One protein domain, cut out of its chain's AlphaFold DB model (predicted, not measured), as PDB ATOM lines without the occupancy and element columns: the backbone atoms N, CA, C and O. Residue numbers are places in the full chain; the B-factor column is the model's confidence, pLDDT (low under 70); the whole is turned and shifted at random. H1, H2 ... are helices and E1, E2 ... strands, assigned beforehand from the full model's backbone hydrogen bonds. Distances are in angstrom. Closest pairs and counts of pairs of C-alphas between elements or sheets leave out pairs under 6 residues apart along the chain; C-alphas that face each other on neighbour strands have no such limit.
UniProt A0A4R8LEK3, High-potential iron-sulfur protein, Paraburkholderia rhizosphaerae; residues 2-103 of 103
ATOM      1  N   SER A   2      32.029  22.121  64.204       35.53
ATOM      2  CA  SER A   2      33.414  22.338  63.745       35.53
ATOM      3  C   SER A   2      33.794  21.477  62.540       35.53
ATOM      4  O   SER A   2      33.674  20.256  62.556       35.53
ATOM      5  N   ALA A   3      34.215  22.175  61.492       49.38
ATOM      6  CA  ALA A   3      34.614  21.663  60.200       49.38
ATOM      7  C   ALA A   3      35.727  20.610  60.289       49.38
ATOM      8  O   ALA A   3      36.711  20.793  60.996       49.38
ATOM      9  N   SER A   4      35.627  19.581  59.449       48.75
ATOM     10  CA  SER A   4      36.812  18.906  58.915       48.75
ATOM     11  C   SER A   4      36.532  18.407  57.496       48.75
ATOM     12  O   SER A   4      36.433  17.222  57.198       48.75
ATOM     13  N   ARG A   5      36.342  19.380  56.598       60.50
ATOM     14  CA  ARG A   5      36.724  19.241  55.189       60.50
ATOM     15  C   ARG A   5      38.257  19.309  55.183       60.50
ATOM     16  O   ARG A   5      38.765  20.261  55.764       60.50
ATOM     17  N   ARG A   6      38.946  18.390  54.486       59.72
ATOM     18  CA  ARG A   6      40.423  18.274  54.301       59.72
ATOM     19  C   ARG A   6      41.128  17.266  55.229       59.72
ATOM     20  O   ARG A   6      41.881  17.701  56.085       59.72
ATOM     21  N   ALA A   7      40.968  15.953  55.030       53.03
ATOM     22  CA  ALA A   7      41.994  14.975  55.459       53.03
ATOM     23  C   ALA A   7      41.720  13.520  55.010       53.03
ATOM     24  O   ALA A   7      41.819  12.621  55.826       53.03
ATOM     25  N   PHE A   8      41.380  13.242  53.749       49.91
ATOM     26  CA  PHE A   8      41.601  11.894  53.182       49.91
ATOM     27  C   PHE A   8      41.688  12.026  51.649       49.91
ATOM     28  O   PHE A   8      40.685  12.025  50.948       49.91
ATOM     29  N   VAL A   9      42.808  12.563  51.152       55.31
ATOM     30  CA  VAL A   9      43.847  11.758  50.476       55.31
ATOM     31  C   VAL A   9      43.283  11.184  49.165       55.31
ATOM     32  O   VAL A   9      42.718  10.098  49.119       55.31
ATOM     33  N   ILE A  10      43.241  12.001  48.105       58.09
ATOM     34  CA  ILE A  10      44.105  11.818  46.917       58.09
ATOM     35  C   ILE A  10      44.404  10.329  46.691       58.09
ATOM     36  O   ILE A  10      45.463   9.835  47.062       58.09
ATOM     37  N   SER A  11      43.446   9.615  46.105       54.81
ATOM     38  CA  SER A  11      43.634   8.238  45.657       54.81
ATOM     39  C   SER A  11      43.563   8.216  44.131       54.81
ATOM     40  O   SER A  11      42.493   8.148  43.540       54.81
ATOM     41  N   LEU A  12      44.754   8.358  43.546       55.31
ATOM     42  CA  LEU A  12      45.227   7.714  42.317       55.31
ATOM     43  C   LEU A  12      44.417   7.933  41.027       55.31
ATOM     44  O   LEU A  12      43.509   7.189  40.668       55.31
ATOM     45  N   ALA A  13      44.897   8.905  40.251       53.06
ATOM     46  CA  ALA A  13      44.890   8.828  38.798       53.06
ATOM     47  C   ALA A  13      45.687   7.598  38.322       53.06
ATOM     48  O   ALA A  13      46.756   7.320  38.866       53.06
ATOM     49  N   GLY A  14      45.230   6.930  37.257       53.09
ATOM     50  CA  GLY A  14      46.123   6.115  36.431       53.09
ATOM     51  C   GLY A  14      45.496   4.908  35.733       53.09
ATOM     52  O   GLY A  14      45.372   3.848  36.328       53.09
ATOM     53  N   LEU A  15      45.270   5.064  34.422       55.78
ATOM     54  CA  LEU A  15      45.434   4.028  33.390       55.78
ATOM     55  C   LEU A  15      44.389   2.894  33.322       55.78
ATOM     56  O   LEU A  15      44.701   1.728  33.543       55.78
ATOM     57  N   ALA A  16      43.182   3.204  32.838       54.28
ATOM     58  CA  ALA A  16      42.427   2.225  32.052       54.28
ATOM     59  C   ALA A  16      42.879   2.350  30.589       54.28
ATOM     60  O   ALA A  16      42.397   3.191  29.830       54.28
ATOM     61  N   SER A  17      43.895   1.569  30.230       57.44
ATOM     62  CA  SER A  17      44.424   1.464  28.875       57.44
ATOM     63  C   SER A  17      43.314   1.036  27.913       57.44
ATOM     64  O   SER A  17      42.904  -0.123  27.909       57.44
ATOM     65  N   ASN A  18      42.846   1.957  27.067       56.78
ATOM     66  CA  ASN A  18      42.094   1.600  25.870       56.78
ATOM     67  C   ASN A  18      43.053   0.864  24.928       56.78
ATOM     68  O   ASN A  18      43.729   1.480  24.103       56.78
ATOM     69  N   LEU A  19      43.142  -0.458  25.070       56.78
ATOM     70  CA  LEU A  19      43.652  -1.328  24.019       56.78
ATOM     71  C   LEU A  19      42.666  -1.226  22.853       56.78
ATOM     72  O   LEU A  19      41.742  -2.023  22.720       56.78
ATOM     73  N   PHE A  20      42.849  -0.204  22.016       57.38
ATOM     74  CA  PHE A  20      42.325  -0.214  20.664       57.38
ATOM     75  C   PHE A  20      42.981  -1.403  19.971       57.38
ATOM     76  O   PHE A  20      44.114  -1.322  19.496       57.38
ATOM     77  N   LEU A  21      42.277  -2.533  19.965       54.19
ATOM     78  CA  LEU A  21      42.511  -3.606  19.018       54.19
ATOM     79  C   LEU A  21      42.347  -2.979  17.635       54.19
ATOM     80  O   LEU A  21      41.239  -2.834  17.122       54.19
ATOM     81  N   VAL A  22      43.461  -2.529  17.060       60.50
ATOM     82  CA  VAL A  22      43.551  -2.221  15.640       60.50
ATOM     83  C   VAL A  22      43.243  -3.527  14.937       60.50
ATOM     84  O   VAL A  22      44.076  -4.428  14.858       60.50
ATOM     85  N   ASN A  23      41.996  -3.648  14.496       55.69
ATOM     86  CA  ASN A  23      41.561  -4.711  13.625       55.69
ATOM     87  C   ASN A  23      42.338  -4.509  12.320       55.69
ATOM     88  O   ASN A  23      41.936  -3.724  11.461       55.69
ATOM     89  N   VAL A  24      43.512  -5.135  12.205       55.22
ATOM     90  CA  VAL A  24      44.230  -5.233  10.938       55.22
ATOM     91  C   VAL A  24      43.399  -6.183  10.093       55.22
ATOM     92  O   VAL A  24      43.646  -7.386  10.053       55.22
ATOM     93  N   ALA A  25      42.353  -5.639   9.473       56.75
ATOM     94  CA  ALA A  25      41.648  -6.295   8.396       56.75
ATOM     95  C   ALA A  25      42.697  -6.541   7.310       56.75
ATOM     96  O   ALA A  25      43.078  -5.640   6.561       56.75
ATOM     97  N   ARG A  26      43.239  -7.759   7.285       53.75
ATOM     98  CA  ARG A  26      43.996  -8.265   6.148       53.75
ATOM     99  C   ARG A  26      42.951  -8.344   5.046       53.75
ATOM    100  O   ARG A  26      42.088  -9.212   5.081       53.75
ATOM    101  N   ALA A  27      42.918  -7.339   4.179       56.50
ATOM    102  CA  ALA A  27      42.001  -7.335   3.058       56.50
ATOM    103  C   ALA A  27      42.367  -8.530   2.168       56.50
ATOM    104  O   ALA A  27      43.331  -8.448   1.411       56.50
ATOM    105  N   ASP A  28      41.615  -9.631   2.259       63.09
ATOM    106  CA  ASP A  28      41.620 -10.744   1.297       63.09
ATOM    107  C   ASP A  28      40.950 -10.292  -0.016       63.09
ATOM    108  O   ASP A  28      39.986 -10.873  -0.509       63.09
ATOM    109  N   GLY A  29      41.406  -9.162  -0.556       72.12
ATOM    110  CA  GLY A  29      40.955  -8.651  -1.839       72.12
ATOM    111  C   GLY A  29      41.723  -9.320  -2.974       72.12
ATOM    112  O   GLY A  29      42.909  -9.626  -2.856       72.12
ATOM    113  N   THR A  30      41.066  -9.530  -4.111       89.62
ATOM    114  CA  THR A  30      41.751 -10.004  -5.317       89.62
ATOM    115  C   THR A  30      42.737  -8.927  -5.790       89.62
ATOM    116  O   THR A  30      42.307  -7.788  -6.007       89.62
ATOM    117  N   PRO A  31      44.037  -9.234  -5.961       92.75
ATOM    118  CA  PRO A  31      44.981  -8.290  -6.545       92.75
ATOM    119  C   PRO A  31      44.590  -7.975  -7.985       92.75
ATOM    120  O   PRO A  31      44.111  -8.841  -8.722       92.75
ATOM    121  N   VAL A  32      44.777  -6.721  -8.387       94.81
ATOM    122  CA  VAL A  32      44.585  -6.327  -9.779       94.81
ATOM    123  C   VAL A  32      45.707  -6.921 -10.628       94.81
ATOM    124  O   VAL A  32      46.887  -6.806 -10.293       94.81
ATOM    125  N   SER A  33      45.343  -7.563 -11.733       94.25
ATOM    126  CA  SER A  33      46.303  -7.945 -12.763       94.25
ATOM    127  C   SER A  33      46.435  -6.804 -13.763       94.25
ATOM    128  O   SER A  33      45.432  -6.219 -14.162       94.25
ATOM    129  N   GLU A  34      47.641  -6.518 -14.255       93.25
ATOM    130  CA  GLU A  34      47.812  -5.559 -15.362       93.25
ATOM    131  C   GLU A  34      47.080  -6.003 -16.639       93.25
ATOM    132  O   GLU A  34      46.787  -5.182 -17.506       93.25
ATOM    133  N   SER A  35      46.763  -7.298 -16.743       94.44
ATOM    134  CA  SER A  35      45.966  -7.855 -17.831       94.44
ATOM    135  C   SER A  35      44.450  -7.756 -17.633       94.44
ATOM    136  O   SER A  35      43.701  -8.116 -18.541       94.44
ATOM    137  N   ASP A  36      43.971  -7.275 -16.481       93.00
ATOM    138  CA  ASP A  36      42.540  -7.053 -16.278       93.00
ATOM    139  C   ASP A  36      42.034  -5.983 -17.269       93.00
ATOM    140  O   ASP A  36      42.689  -4.950 -17.434       93.00
ATOM    141  N   PRO A  37      40.843  -6.138 -17.879       94.00
ATOM    142  CA  PRO A  37      40.315  -5.157 -18.832       94.00
ATOM    143  C   PRO A  37      40.262  -3.724 -18.279       94.00
ATOM    144  O   PRO A  37      40.619  -2.774 -18.973       94.00
ATOM    145  N   ALA A  38      39.890  -3.564 -17.003       92.81
ATOM    146  CA  ALA A  38      39.886  -2.266 -16.324       92.81
ATOM    147  C   ALA A  38      41.307  -1.709 -16.108       92.81
ATOM    148  O   ALA A  38      41.535  -0.510 -16.272       92.81
ATOM    149  N   ALA A  39      42.274  -2.575 -15.787       95.56
ATOM    150  CA  ALA A  39      43.674  -2.201 -15.623       95.56
ATOM    151  C   ALA A  39      44.285  -1.745 -16.952       95.56
ATOM    152  O   ALA A  39      44.901  -0.684 -17.007       95.56
ATOM    153  N   MET A  40      44.041  -2.482 -18.036       95.00
ATOM    154  CA  MET A  40      44.476  -2.102 -19.380       95.00
ATOM    155  C   MET A  40      43.848  -0.779 -19.830       95.00
ATOM    156  O   MET A  40      44.557   0.094 -20.336       95.00
ATOM    157  N   ALA A  41      42.540  -0.603 -19.605       93.81
ATOM    158  CA  ALA A  41      41.823   0.620 -19.954       93.81
ATOM    159  C   ALA A  41      42.378   1.845 -19.218       93.81
ATOM    160  O   ALA A  41      42.496   2.913 -19.810       93.81
ATOM    161  N   LEU A  42      42.770   1.698 -17.951       95.44
ATOM    162  CA  LEU A  42      43.365   2.772 -17.153       95.44
ATOM    163  C   LEU A  42      44.896   2.849 -17.261       95.44
ATOM    164  O   LEU A  42      45.502   3.724 -16.644       95.44
ATOM    165  N   GLY A  43      45.535   1.962 -18.024       95.56
ATOM    166  CA  GLY A  43      46.992   1.907 -18.107       95.56
ATOM    167  C   GLY A  43      47.661   1.631 -16.761       95.56
ATOM    168  O   GLY A  43      48.711   2.203 -16.480       95.56
ATOM    169  N   TYR A  44      47.033   0.816 -15.910       96.94
ATOM    170  CA  TYR A  44      47.577   0.479 -14.603       96.94
ATOM    171  C   TYR A  44      48.939  -0.204 -14.737       96.94
ATOM    172  O   TYR A  44      49.124  -1.128 -15.533       96.94
ATOM    173  N   LYS A  45      49.877   0.256 -13.916       97.12
ATOM    174  CA  LYS A  45      51.177  -0.359 -13.694       97.12
ATOM    175  C   LYS A  45      51.335  -0.643 -12.213       97.12
ATOM    176  O   LYS A  45      51.086   0.230 -11.384       97.12
ATOM    177  N   ALA A  46      51.790  -1.845 -11.885       96.69
ATOM    178  CA  ALA A  46      52.096  -2.258 -10.519       96.69
ATOM    179  C   ALA A  46      53.252  -1.440  -9.907       96.69
ATOM    180  O   ALA A  46      53.346  -1.314  -8.688       96.69
ATOM    181  N   ASN A  47      54.095  -0.846 -10.758       95.44
ATOM    182  CA  ASN A  47      55.176   0.056 -10.382       95.44
ATOM    183  C   ASN A  47      55.123   1.339 -11.232       95.44
ATOM    184  O   ASN A  47      55.252   1.287 -12.456       95.44
ATOM    185  N   ALA A  48      54.993   2.498 -10.584       95.31
ATOM    186  CA  ALA A  48      54.932   3.813 -11.223       95.31
ATOM    187  C   ALA A  48      56.180   4.144 -12.072       95.31
ATOM    188  O   ALA A  48      56.111   4.898 -13.041       95.31
ATOM    189  N   SER A  49      57.330   3.534 -11.776       93.06
ATOM    190  CA  SER A  49      58.561   3.694 -12.565       93.06
ATOM    191  C   SER A  49      58.488   3.017 -13.936       93.06
ATOM    192  O   SER A  49      59.274   3.352 -14.819       93.06
ATOM    193  N   GLN A  50      57.553   2.080 -14.127       93.75
ATOM    194  CA  GLN A  50      57.324   1.365 -15.387       93.75
ATOM    195  C   GLN A  50      56.241   2.024 -16.256       93.75
ATOM    196  O   GLN A  50      55.845   1.469 -17.283       93.75
ATOM    197  N   VAL A  51      55.736   3.191 -15.851       94.44
ATOM    198  CA  VAL A  51      54.769   3.954 -16.640       94.44
ATOM    199  C   VAL A  51      55.442   4.482 -17.904       94.44
ATOM    200  O   VAL A  51      56.474   5.155 -17.853       94.44
ATOM    201  N   ASP A  52      54.827   4.198 -19.050       92.62
ATOM    202  CA  ASP A  52      55.228   4.767 -20.331       92.62
ATOM    203  C   ASP A  52      54.870   6.260 -20.368       92.62
ATOM    204  O   ASP A  52      53.730   6.649 -20.629       92.62
ATOM    205  N   LYS A  53      55.868   7.106 -20.115       91.56
ATOM    206  CA  LYS A  53      55.719   8.567 -20.072       91.56
ATOM    207  C   LYS A  53      55.345   9.178 -21.424       91.56
ATOM    208  O   LYS A  53      54.795  10.276 -21.457       91.56
ATOM    209  N   ALA A  54      55.644   8.501 -22.534       91.81
ATOM    210  CA  ALA A  54      55.262   8.981 -23.857       91.81
ATOM    211  C   ALA A  54      53.757   8.789 -24.086       91.81
ATOM    212  O   ALA A  54      53.098   9.669 -24.648       91.81
ATOM    213  N   LYS A  55      53.210   7.669 -23.596       92.31
ATOM    214  CA  LYS A  55      51.777   7.362 -23.647       92.31
ATOM    215  C   LYS A  55      50.972   8.128 -22.593       92.31
ATOM    216  O   LYS A  55      49.882   8.610 -22.889       92.31
ATOM    217  N   PHE A  56      51.513   8.271 -21.386       93.94
ATOM    218  CA  PHE A  56      50.838   8.859 -20.230       93.94
ATOM    219  C   PHE A  56      51.481  10.186 -19.826       93.94
ATOM    220  O   PHE A  56      52.191  10.287 -18.827       93.94
ATOM    221  N   LYS A  57      51.216  11.233 -20.615       92.75
ATOM    222  CA  LYS A  57      51.791  12.576 -20.410       92.75
ATOM    223  C   LYS A  57      51.355  13.254 -19.105       92.75
ATOM    224  O   LYS A  57      51.965  14.236 -18.701       92.75
ATOM    225  N   ASN A  58      50.292  12.755 -18.475       90.56
ATOM    226  CA  ASN A  58      49.781  13.230 -17.192       90.56
ATOM    227  C   ASN A  58      50.491  12.609 -15.978       90.56
ATOM    228  O   ASN A  58      50.234  13.048 -14.864       90.56
ATOM    229  N   TYR A  59      51.354  11.605 -16.168       94.81
ATOM    230  CA  TYR A  59      52.151  11.045 -15.080       94.81
ATOM    231  C   TYR A  59      53.244  12.022 -14.639       94.81
ATOM    232  O   TYR A  59      54.088  12.423 -15.447       94.81
ATOM    233  N   MET A  60      53.283  12.342 -13.345       93.50
ATOM    234  CA  MET A  60      54.377  13.085 -12.730       93.50
ATOM    235  C   MET A  60      55.225  12.161 -11.841       93.50
ATOM    236  O   MET A  60      54.692  11.283 -11.159       93.50
ATOM    237  N   PRO A  61      56.562  12.331 -11.804       91.94
ATOM    238  CA  PRO A  61      57.407  11.573 -10.888       91.94
ATOM    239  C   PRO A  61      56.945  11.730  -9.435       91.94
ATOM    240  O   PRO A  61      56.836  12.845  -8.928       91.94
ATOM    241  N   GLY A  62      56.713  10.601  -8.766       92.00
ATOM    242  CA  GLY A  62      56.202  10.562  -7.396       92.00
ATOM    243  C   GLY A  62      54.692  10.343  -7.296       92.00
ATOM    244  O   GLY A  62      54.215  10.055  -6.197       92.00
ATOM    245  N   ASP A  63      53.950  10.404  -8.402       96.31
ATOM    246  CA  ASP A  63      52.553   9.977  -8.433       96.31
ATOM    247  C   ASP A  63      52.484   8.466  -8.232       96.31
ATOM    248  O   ASP A  63      53.061   7.687  -8.994       96.31
ATOM    249  N   LYS A  64      51.761   8.030  -7.202       97.44
ATOM    250  CA  LYS A  64      51.597   6.611  -6.905       97.44
ATOM    251  C   LYS A  64      50.276   6.330  -6.216       97.44
ATOM    252  O   LYS A  64      49.660   7.214  -5.627       97.44
ATOM    253  N   CYS A  65      49.820   5.086  -6.256       97.56
ATOM    254  CA  CYS A  65      48.566   4.697  -5.623       97.56
ATOM    255  C   CYS A  65      48.541   5.096  -4.140       97.56
ATOM    256  O   CYS A  65      47.564   5.682  -3.700       97.56
ATOM    257  N   SER A  66      49.628   4.911  -3.387       97.19
ATOM    258  CA  SER A  66      49.685   5.259  -1.956       97.19
ATOM    259  C   SER A  66      49.446   6.746  -1.637       97.19
ATOM    260  O   SER A  66      49.013   7.054  -0.524       97.19
ATOM    261  N   ASN A  67      49.660   7.667  -2.589       96.88
ATOM    262  CA  ASN A  67      49.331   9.096  -2.453       96.88
ATOM    263  C   ASN A  67      48.138   9.543  -3.326       96.88
ATOM    264  O   ASN A  67      47.904  10.741  -3.496       96.88
ATOM    265  N   CYS A  68      47.370   8.586  -3.848       97.56
ATOM    266  CA  CYS A  68      46.177   8.817  -4.654       97.56
ATOM    267  C   CYS A  68      44.913   8.894  -3.777       97.56
ATOM    268  O   CYS A  68      44.756   8.144  -2.809       97.56
ATOM    269  N   GLN A  69      43.972   9.759  -4.156       96.94
ATOM    270  CA  GLN A  69      42.670   9.950  -3.510       96.94
ATOM    271  C   GLN A  69      41.822   8.672  -3.488       96.94
ATOM    272  O   GLN A  69      41.059   8.450  -2.553       96.94
ATOM    273  N   PHE A  70      41.984   7.803  -4.487       96.31
ATOM    274  CA  PHE A  70      41.203   6.571  -4.623       96.31
ATOM    275  C   PHE A  70      41.786   5.369  -3.867       96.31
ATOM    276  O   PHE A  70      41.180   4.301  -3.864       96.31
ATOM    277  N   TYR A  71      42.946   5.509  -3.227       96.69
ATOM    278  CA  TYR A  71      43.574   4.419  -2.486       96.69
ATOM    279  C   TYR A  71      42.928   4.241  -1.112       96.69
ATOM    280  O   TYR A  71      43.115   5.066  -0.211       96.69
ATOM    281  N   GLN A  72      42.169   3.156  -0.950       94.69
ATOM    282  CA  GLN A  72      41.369   2.868   0.247       94.69
ATOM    283  C   GLN A  72      42.191   2.168   1.341       94.69
ATOM    284  O   GLN A  72      41.772   1.172   1.924       94.69
ATOM    285  N   GLY A  73      43.390   2.683   1.612       91.94
ATOM    286  CA  GLY A  73      44.284   2.184   2.651       91.94
ATOM    287  C   GLY A  73      45.184   3.281   3.212       91.94
ATOM    288  O   GLY A  73      45.225   4.408   2.709       91.94
ATOM    289  N   ALA A  74      45.919   2.949   4.274       92.31
ATOM    290  CA  ALA A  74      46.955   3.828   4.808       92.31
ATOM    291  C   ALA A  74      48.073   4.020   3.773       92.31
ATOM    292  O   ALA A  74      48.416   3.075   3.073       92.31
ATOM    293  N   ALA A  75      48.699   5.198   3.710       91.00
ATOM    294  CA  ALA A  75      49.782   5.462   2.752       91.00
ATOM    295  C   ALA A  75      50.987   4.503   2.897       91.00
ATOM    296  O   ALA A  75      51.734   4.304   1.946       91.00
ATOM    297  N   SER A  76      51.159   3.894   4.075       92.94
ATOM    298  CA  SER A  76      52.175   2.875   4.359       92.94
ATOM    299  C   SER A  76      51.753   1.443   4.007       92.94
ATOM    300  O   SER A  76      52.579   0.535   4.075       92.94
ATOM    301  N   ALA A  77      50.485   1.204   3.657       93.44
ATOM    302  CA  ALA A  77      50.024  -0.119   3.258       93.44
ATOM    303  C   ALA A  77      50.643  -0.502   1.908       93.44
ATOM    304  O   ALA A  77      50.644   0.302   0.976       93.44
ATOM    305  N   ALA A  78      51.125  -1.741   1.789       94.31
ATOM    306  CA  ALA A  78      51.717  -2.245   0.548       94.31
ATOM    307  C   ALA A  78      50.691  -2.369  -0.590       94.31
ATOM    308  O   ALA A  78      51.030  -2.189  -1.759       94.31
ATOM    309  N   SER A  79      49.436  -2.667  -0.250       95.19
ATOM    310  CA  SER A  79      48.321  -2.692  -1.191       95.19
ATOM    311  C   SER A  79      47.017  -2.283  -0.514       95.19
ATOM    312  O   SER A  79      46.872  -2.443   0.701       95.19
ATOM    313  N   ALA A  80      46.083  -1.749  -1.296       95.75
ATOM    314  CA  ALA A  80      44.744  -1.414  -0.829       95.75
ATOM    315  C   ALA A  80      43.722  -1.453  -1.974       95.75
ATOM    316  O   ALA A  80      44.112  -1.355  -3.140       95.75
ATOM    317  N   PRO A  81      42.419  -1.569  -1.670       96.31
ATOM    318  CA  PRO A  81      41.371  -1.492  -2.679       96.31
ATOM    319  C   PRO A  81      41.382  -0.154  -3.432       96.31
ATOM    320  O   PRO A  81      41.614   0.906  -2.843       96.31
ATOM    321  N   CYS A  82      41.090  -0.194  -4.734       96.69
ATOM    322  CA  CYS A  82      40.874   0.994  -5.560       96.69
ATOM    323  C   CYS A  82      39.539   0.884  -6.323       96.69
ATOM    324  O   CYS A  82      39.381  -0.033  -7.136       96.69
ATOM    325  N   PRO A  83      38.578   1.810  -6.134       95.38
ATOM    326  CA  PRO A  83      37.270   1.748  -6.787       95.38
ATOM    327  C   PRO A  83      37.357   1.866  -8.316       95.38
ATOM    328  O   PRO A  83      36.550   1.259  -9.013       95.38
ATOM    329  N   LEU A  84      38.368   2.564  -8.852       95.12
ATOM    330  CA  LEU A  84      38.586   2.668 -10.303       95.12
ATOM    331  C   LEU A  84      38.977   1.332 -10.950       95.12
ATOM    332  O   LEU A  84      38.787   1.144 -12.146       95.12
ATOM    333  N   LEU A  85      39.508   0.400 -10.161       95.38
ATOM    334  CA  LEU A  85      39.930  -0.926 -10.609       95.38
ATOM    335  C   LEU A  85      38.996  -2.012 -10.061       95.38
ATOM    336  O   LEU A  85      39.418  -3.118  -9.735       95.38
ATOM    337  N   GLY A  86      37.706  -1.677  -9.942       92.50
ATOM    338  CA  GLY A  86      36.659  -2.607  -9.522       92.50
ATOM    339  C   GLY A  86      36.750  -3.023  -8.054       92.50
ATOM    340  O   GLY A  86      36.288  -4.102  -7.703       92.50
ATOM    341  N   GLY A  87      37.392  -2.214  -7.205       92.69
ATOM    342  CA  GLY A  87      37.611  -2.539  -5.792       92.69
ATOM    343  C   GLY A  87      38.711  -3.577  -5.550       92.69
ATOM    344  O   GLY A  87      38.916  -3.988  -4.411       92.69
ATOM    345  N   LYS A  88      39.442  -3.991  -6.593       95.00
ATOM    346  CA  LYS A  88      40.604  -4.879  -6.470       95.00
ATOM    347  C   LYS A  88      41.757  -4.199  -5.734       95.00
ATOM    348  O   LYS A  88      41.841  -2.968  -5.691       95.00
ATOM    349  N   LEU A  89      42.662  -5.007  -5.179       95.69
ATOM    350  CA  LEU A  89      43.850  -4.497  -4.499       95.69
ATOM    351  C   LEU A  89      44.869  -3.988  -5.516       95.69
ATOM    352  O   LEU A  89      45.328  -4.738  -6.376       95.69
ATOM    353  N   VAL A  90      45.255  -2.726  -5.374       96.62
ATOM    354  CA  VAL A  90      46.353  -2.107  -6.116       96.62
ATOM    355  C   VAL A  90      47.568  -1.994  -5.214       96.62
ATOM    356  O   VAL A  90      47.429  -1.744  -4.017       96.62
ATOM    357  N   LEU A  91      48.765  -2.137  -5.776       97.12
ATOM    358  CA  LEU A  91      49.999  -1.865  -5.039       97.12
ATOM    359  C   LEU A  91      50.152  -0.368  -4.773       97.12
ATOM    360  O   LEU A  91      49.920   0.441  -5.668       97.12
ATOM    361  N   GLY A  92      50.605  -0.003  -3.572       97.00
ATOM    362  CA  GLY A  92      50.853   1.388  -3.182       97.00
ATOM    363  C   GLY A  92      51.913   2.093  -4.038       97.00
ATOM    364  O   GLY A  92      51.865   3.315  -4.177       97.00
ATOM    365  N   GLU A  93      52.823   1.334  -4.650       97.00
ATOM    366  CA  GLU A  93      53.844   1.824  -5.588       97.00
ATOM    367  C   GLU A  93      53.363   1.837  -7.050       97.00
ATOM    368  O   GLU A  93      54.106   2.245  -7.940       97.00
ATOM    369  N   GLY A  94      52.129   1.400  -7.314       97.19
ATOM    370  CA  GLY A  94      51.541   1.399  -8.649       97.19
ATOM    371  C   GLY A  94      51.044   2.771  -9.099       97.19
ATOM    372  O   GLY A  94      51.070   3.741  -8.345       97.19
ATOM    373  N   TRP A  95      50.558   2.850 -10.336       98.00
ATOM    374  CA  TRP A  95      49.975   4.060 -10.921       98.00
ATOM    375  C   TRP A  95      48.978   3.713 -12.035       98.00
ATOM    376  O   TRP A  95      49.108   2.674 -12.672       98.00
ATOM    377  N   CYS A  96      47.984   4.569 -12.291       97.50
ATOM    378  CA  CYS A  96      47.120   4.495 -13.477       97.50
ATOM    379  C   CYS A  96      46.723   5.905 -13.935       97.50
ATOM    380  O   CYS A  96      46.804   6.849 -13.151       97.50
ATOM    381  N   GLN A  97      46.217   6.050 -15.163       96.44
ATOM    382  CA  GLN A  97      45.867   7.358 -15.731       96.44
ATOM    383  C   GLN A  97      44.743   8.095 -14.989       96.44
ATOM    384  O   GLN A  97      44.617   9.307 -15.133       96.44
ATOM    385  N   GLY A  98      43.951   7.379 -14.182       95.38
ATOM    386  CA  GLY A  98      42.942   7.948 -13.285       95.38
ATOM    387  C   GLY A  98      43.512   8.492 -11.969       95.38
ATOM    388  O   GLY A  98      42.751   8.727 -11.033       95.38
ATOM    389  N   TYR A  99      44.836   8.634 -11.858       97.38
ATOM    390  CA  TYR A  99      45.494   9.212 -10.694       97.38
ATOM    391  C   TYR A  99      44.906  10.582 -10.335       97.38
ATOM    392  O   TYR A  99      44.782  11.470 -11.176       97.38
ATOM    393  N   ALA A 100      44.595  10.752  -9.053       96.12
ATOM    394  CA  ALA A 100      44.221  12.024  -8.463       96.12
ATOM    395  C   ALA A 100      44.981  12.170  -7.148       96.12
ATOM    396  O   ALA A 100      44.839  11.329  -6.260       96.12
ATOM    397  N   LYS A 101      45.799  13.212  -7.022       95.56
ATOM    398  CA  LYS A 101      46.579  13.464  -5.808       95.56
ATOM    399  C   LYS A 101      45.649  13.638  -4.602       95.56
ATOM    400  O   LYS A 101      44.634  14.326  -4.704       95.56
ATOM    401  N   LYS A 102      45.990  13.016  -3.469       91.75
ATOM    402  CA  LYS A 102      45.307  13.265  -2.190       91.75
ATOM    403  C   LYS A 102      45.438  14.747  -1.821       91.75
ATOM    404  O   LYS A 102      46.536  15.296  -1.933       91.75
ATOM    405  N   ALA A 103      44.321  15.362  -1.436       81.75
ATOM    406  CA  ALA A 103      44.300  16.725  -0.907       81.75
ATOM    407  C   ALA A 103      44.964  16.791   0.474       81.75
ATOM    408  O   ALA A 103      44.857  15.789   1.221       81.75
TER     409      ALA A 103
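What this domain is: This is residues 2 to 103 of the 103 residues of the protein "High-potential iron-sulfur protein" of Paraburkholderia rhizosphaerae (UniProt A0A4R8LEK3). With little regular structure, the domain is a long, free tail, residues 2 to 25, that sticks out from a small, compact body of loops holding one short helix, H1, and a small two-stranded hairpin, E1 and E2. The printed part has 102 residues, of mixed class with only 12 in named elements, in the order H1, E1, E2. The whole is extended, with a radius of gyration of the C-alphas of 24.0 A; the spans are 91 by 28 by 18 A, the tail making the length.

How they stand to each other: H1, residues 37 to 42, has each O i to N i+4 pair within hydrogen-bond range. E1, residues 79 to 81, and E2, residues 89 to 91, form an antiparallel hairpin at 143 degrees; N 80 and O 90 are 3.0 A apart. H1 and E2 are apart.

Where its parts are: H1 measures 8.7 A from C-alpha 37 at (40.315, -5.157, -18.832), E1 7.2 A, and E2 6.7 A to C-alpha 91 at (49.999, -1.865, -5.039).

The domain as a whole: The C-alphas of Ser 2 and Ala 54, the farthest apart, are 91.3 A apart. The printed part has no cut. The link from H1 to E1 is long, 36 residues. Residues 2 to 28 have pLDDT under 70.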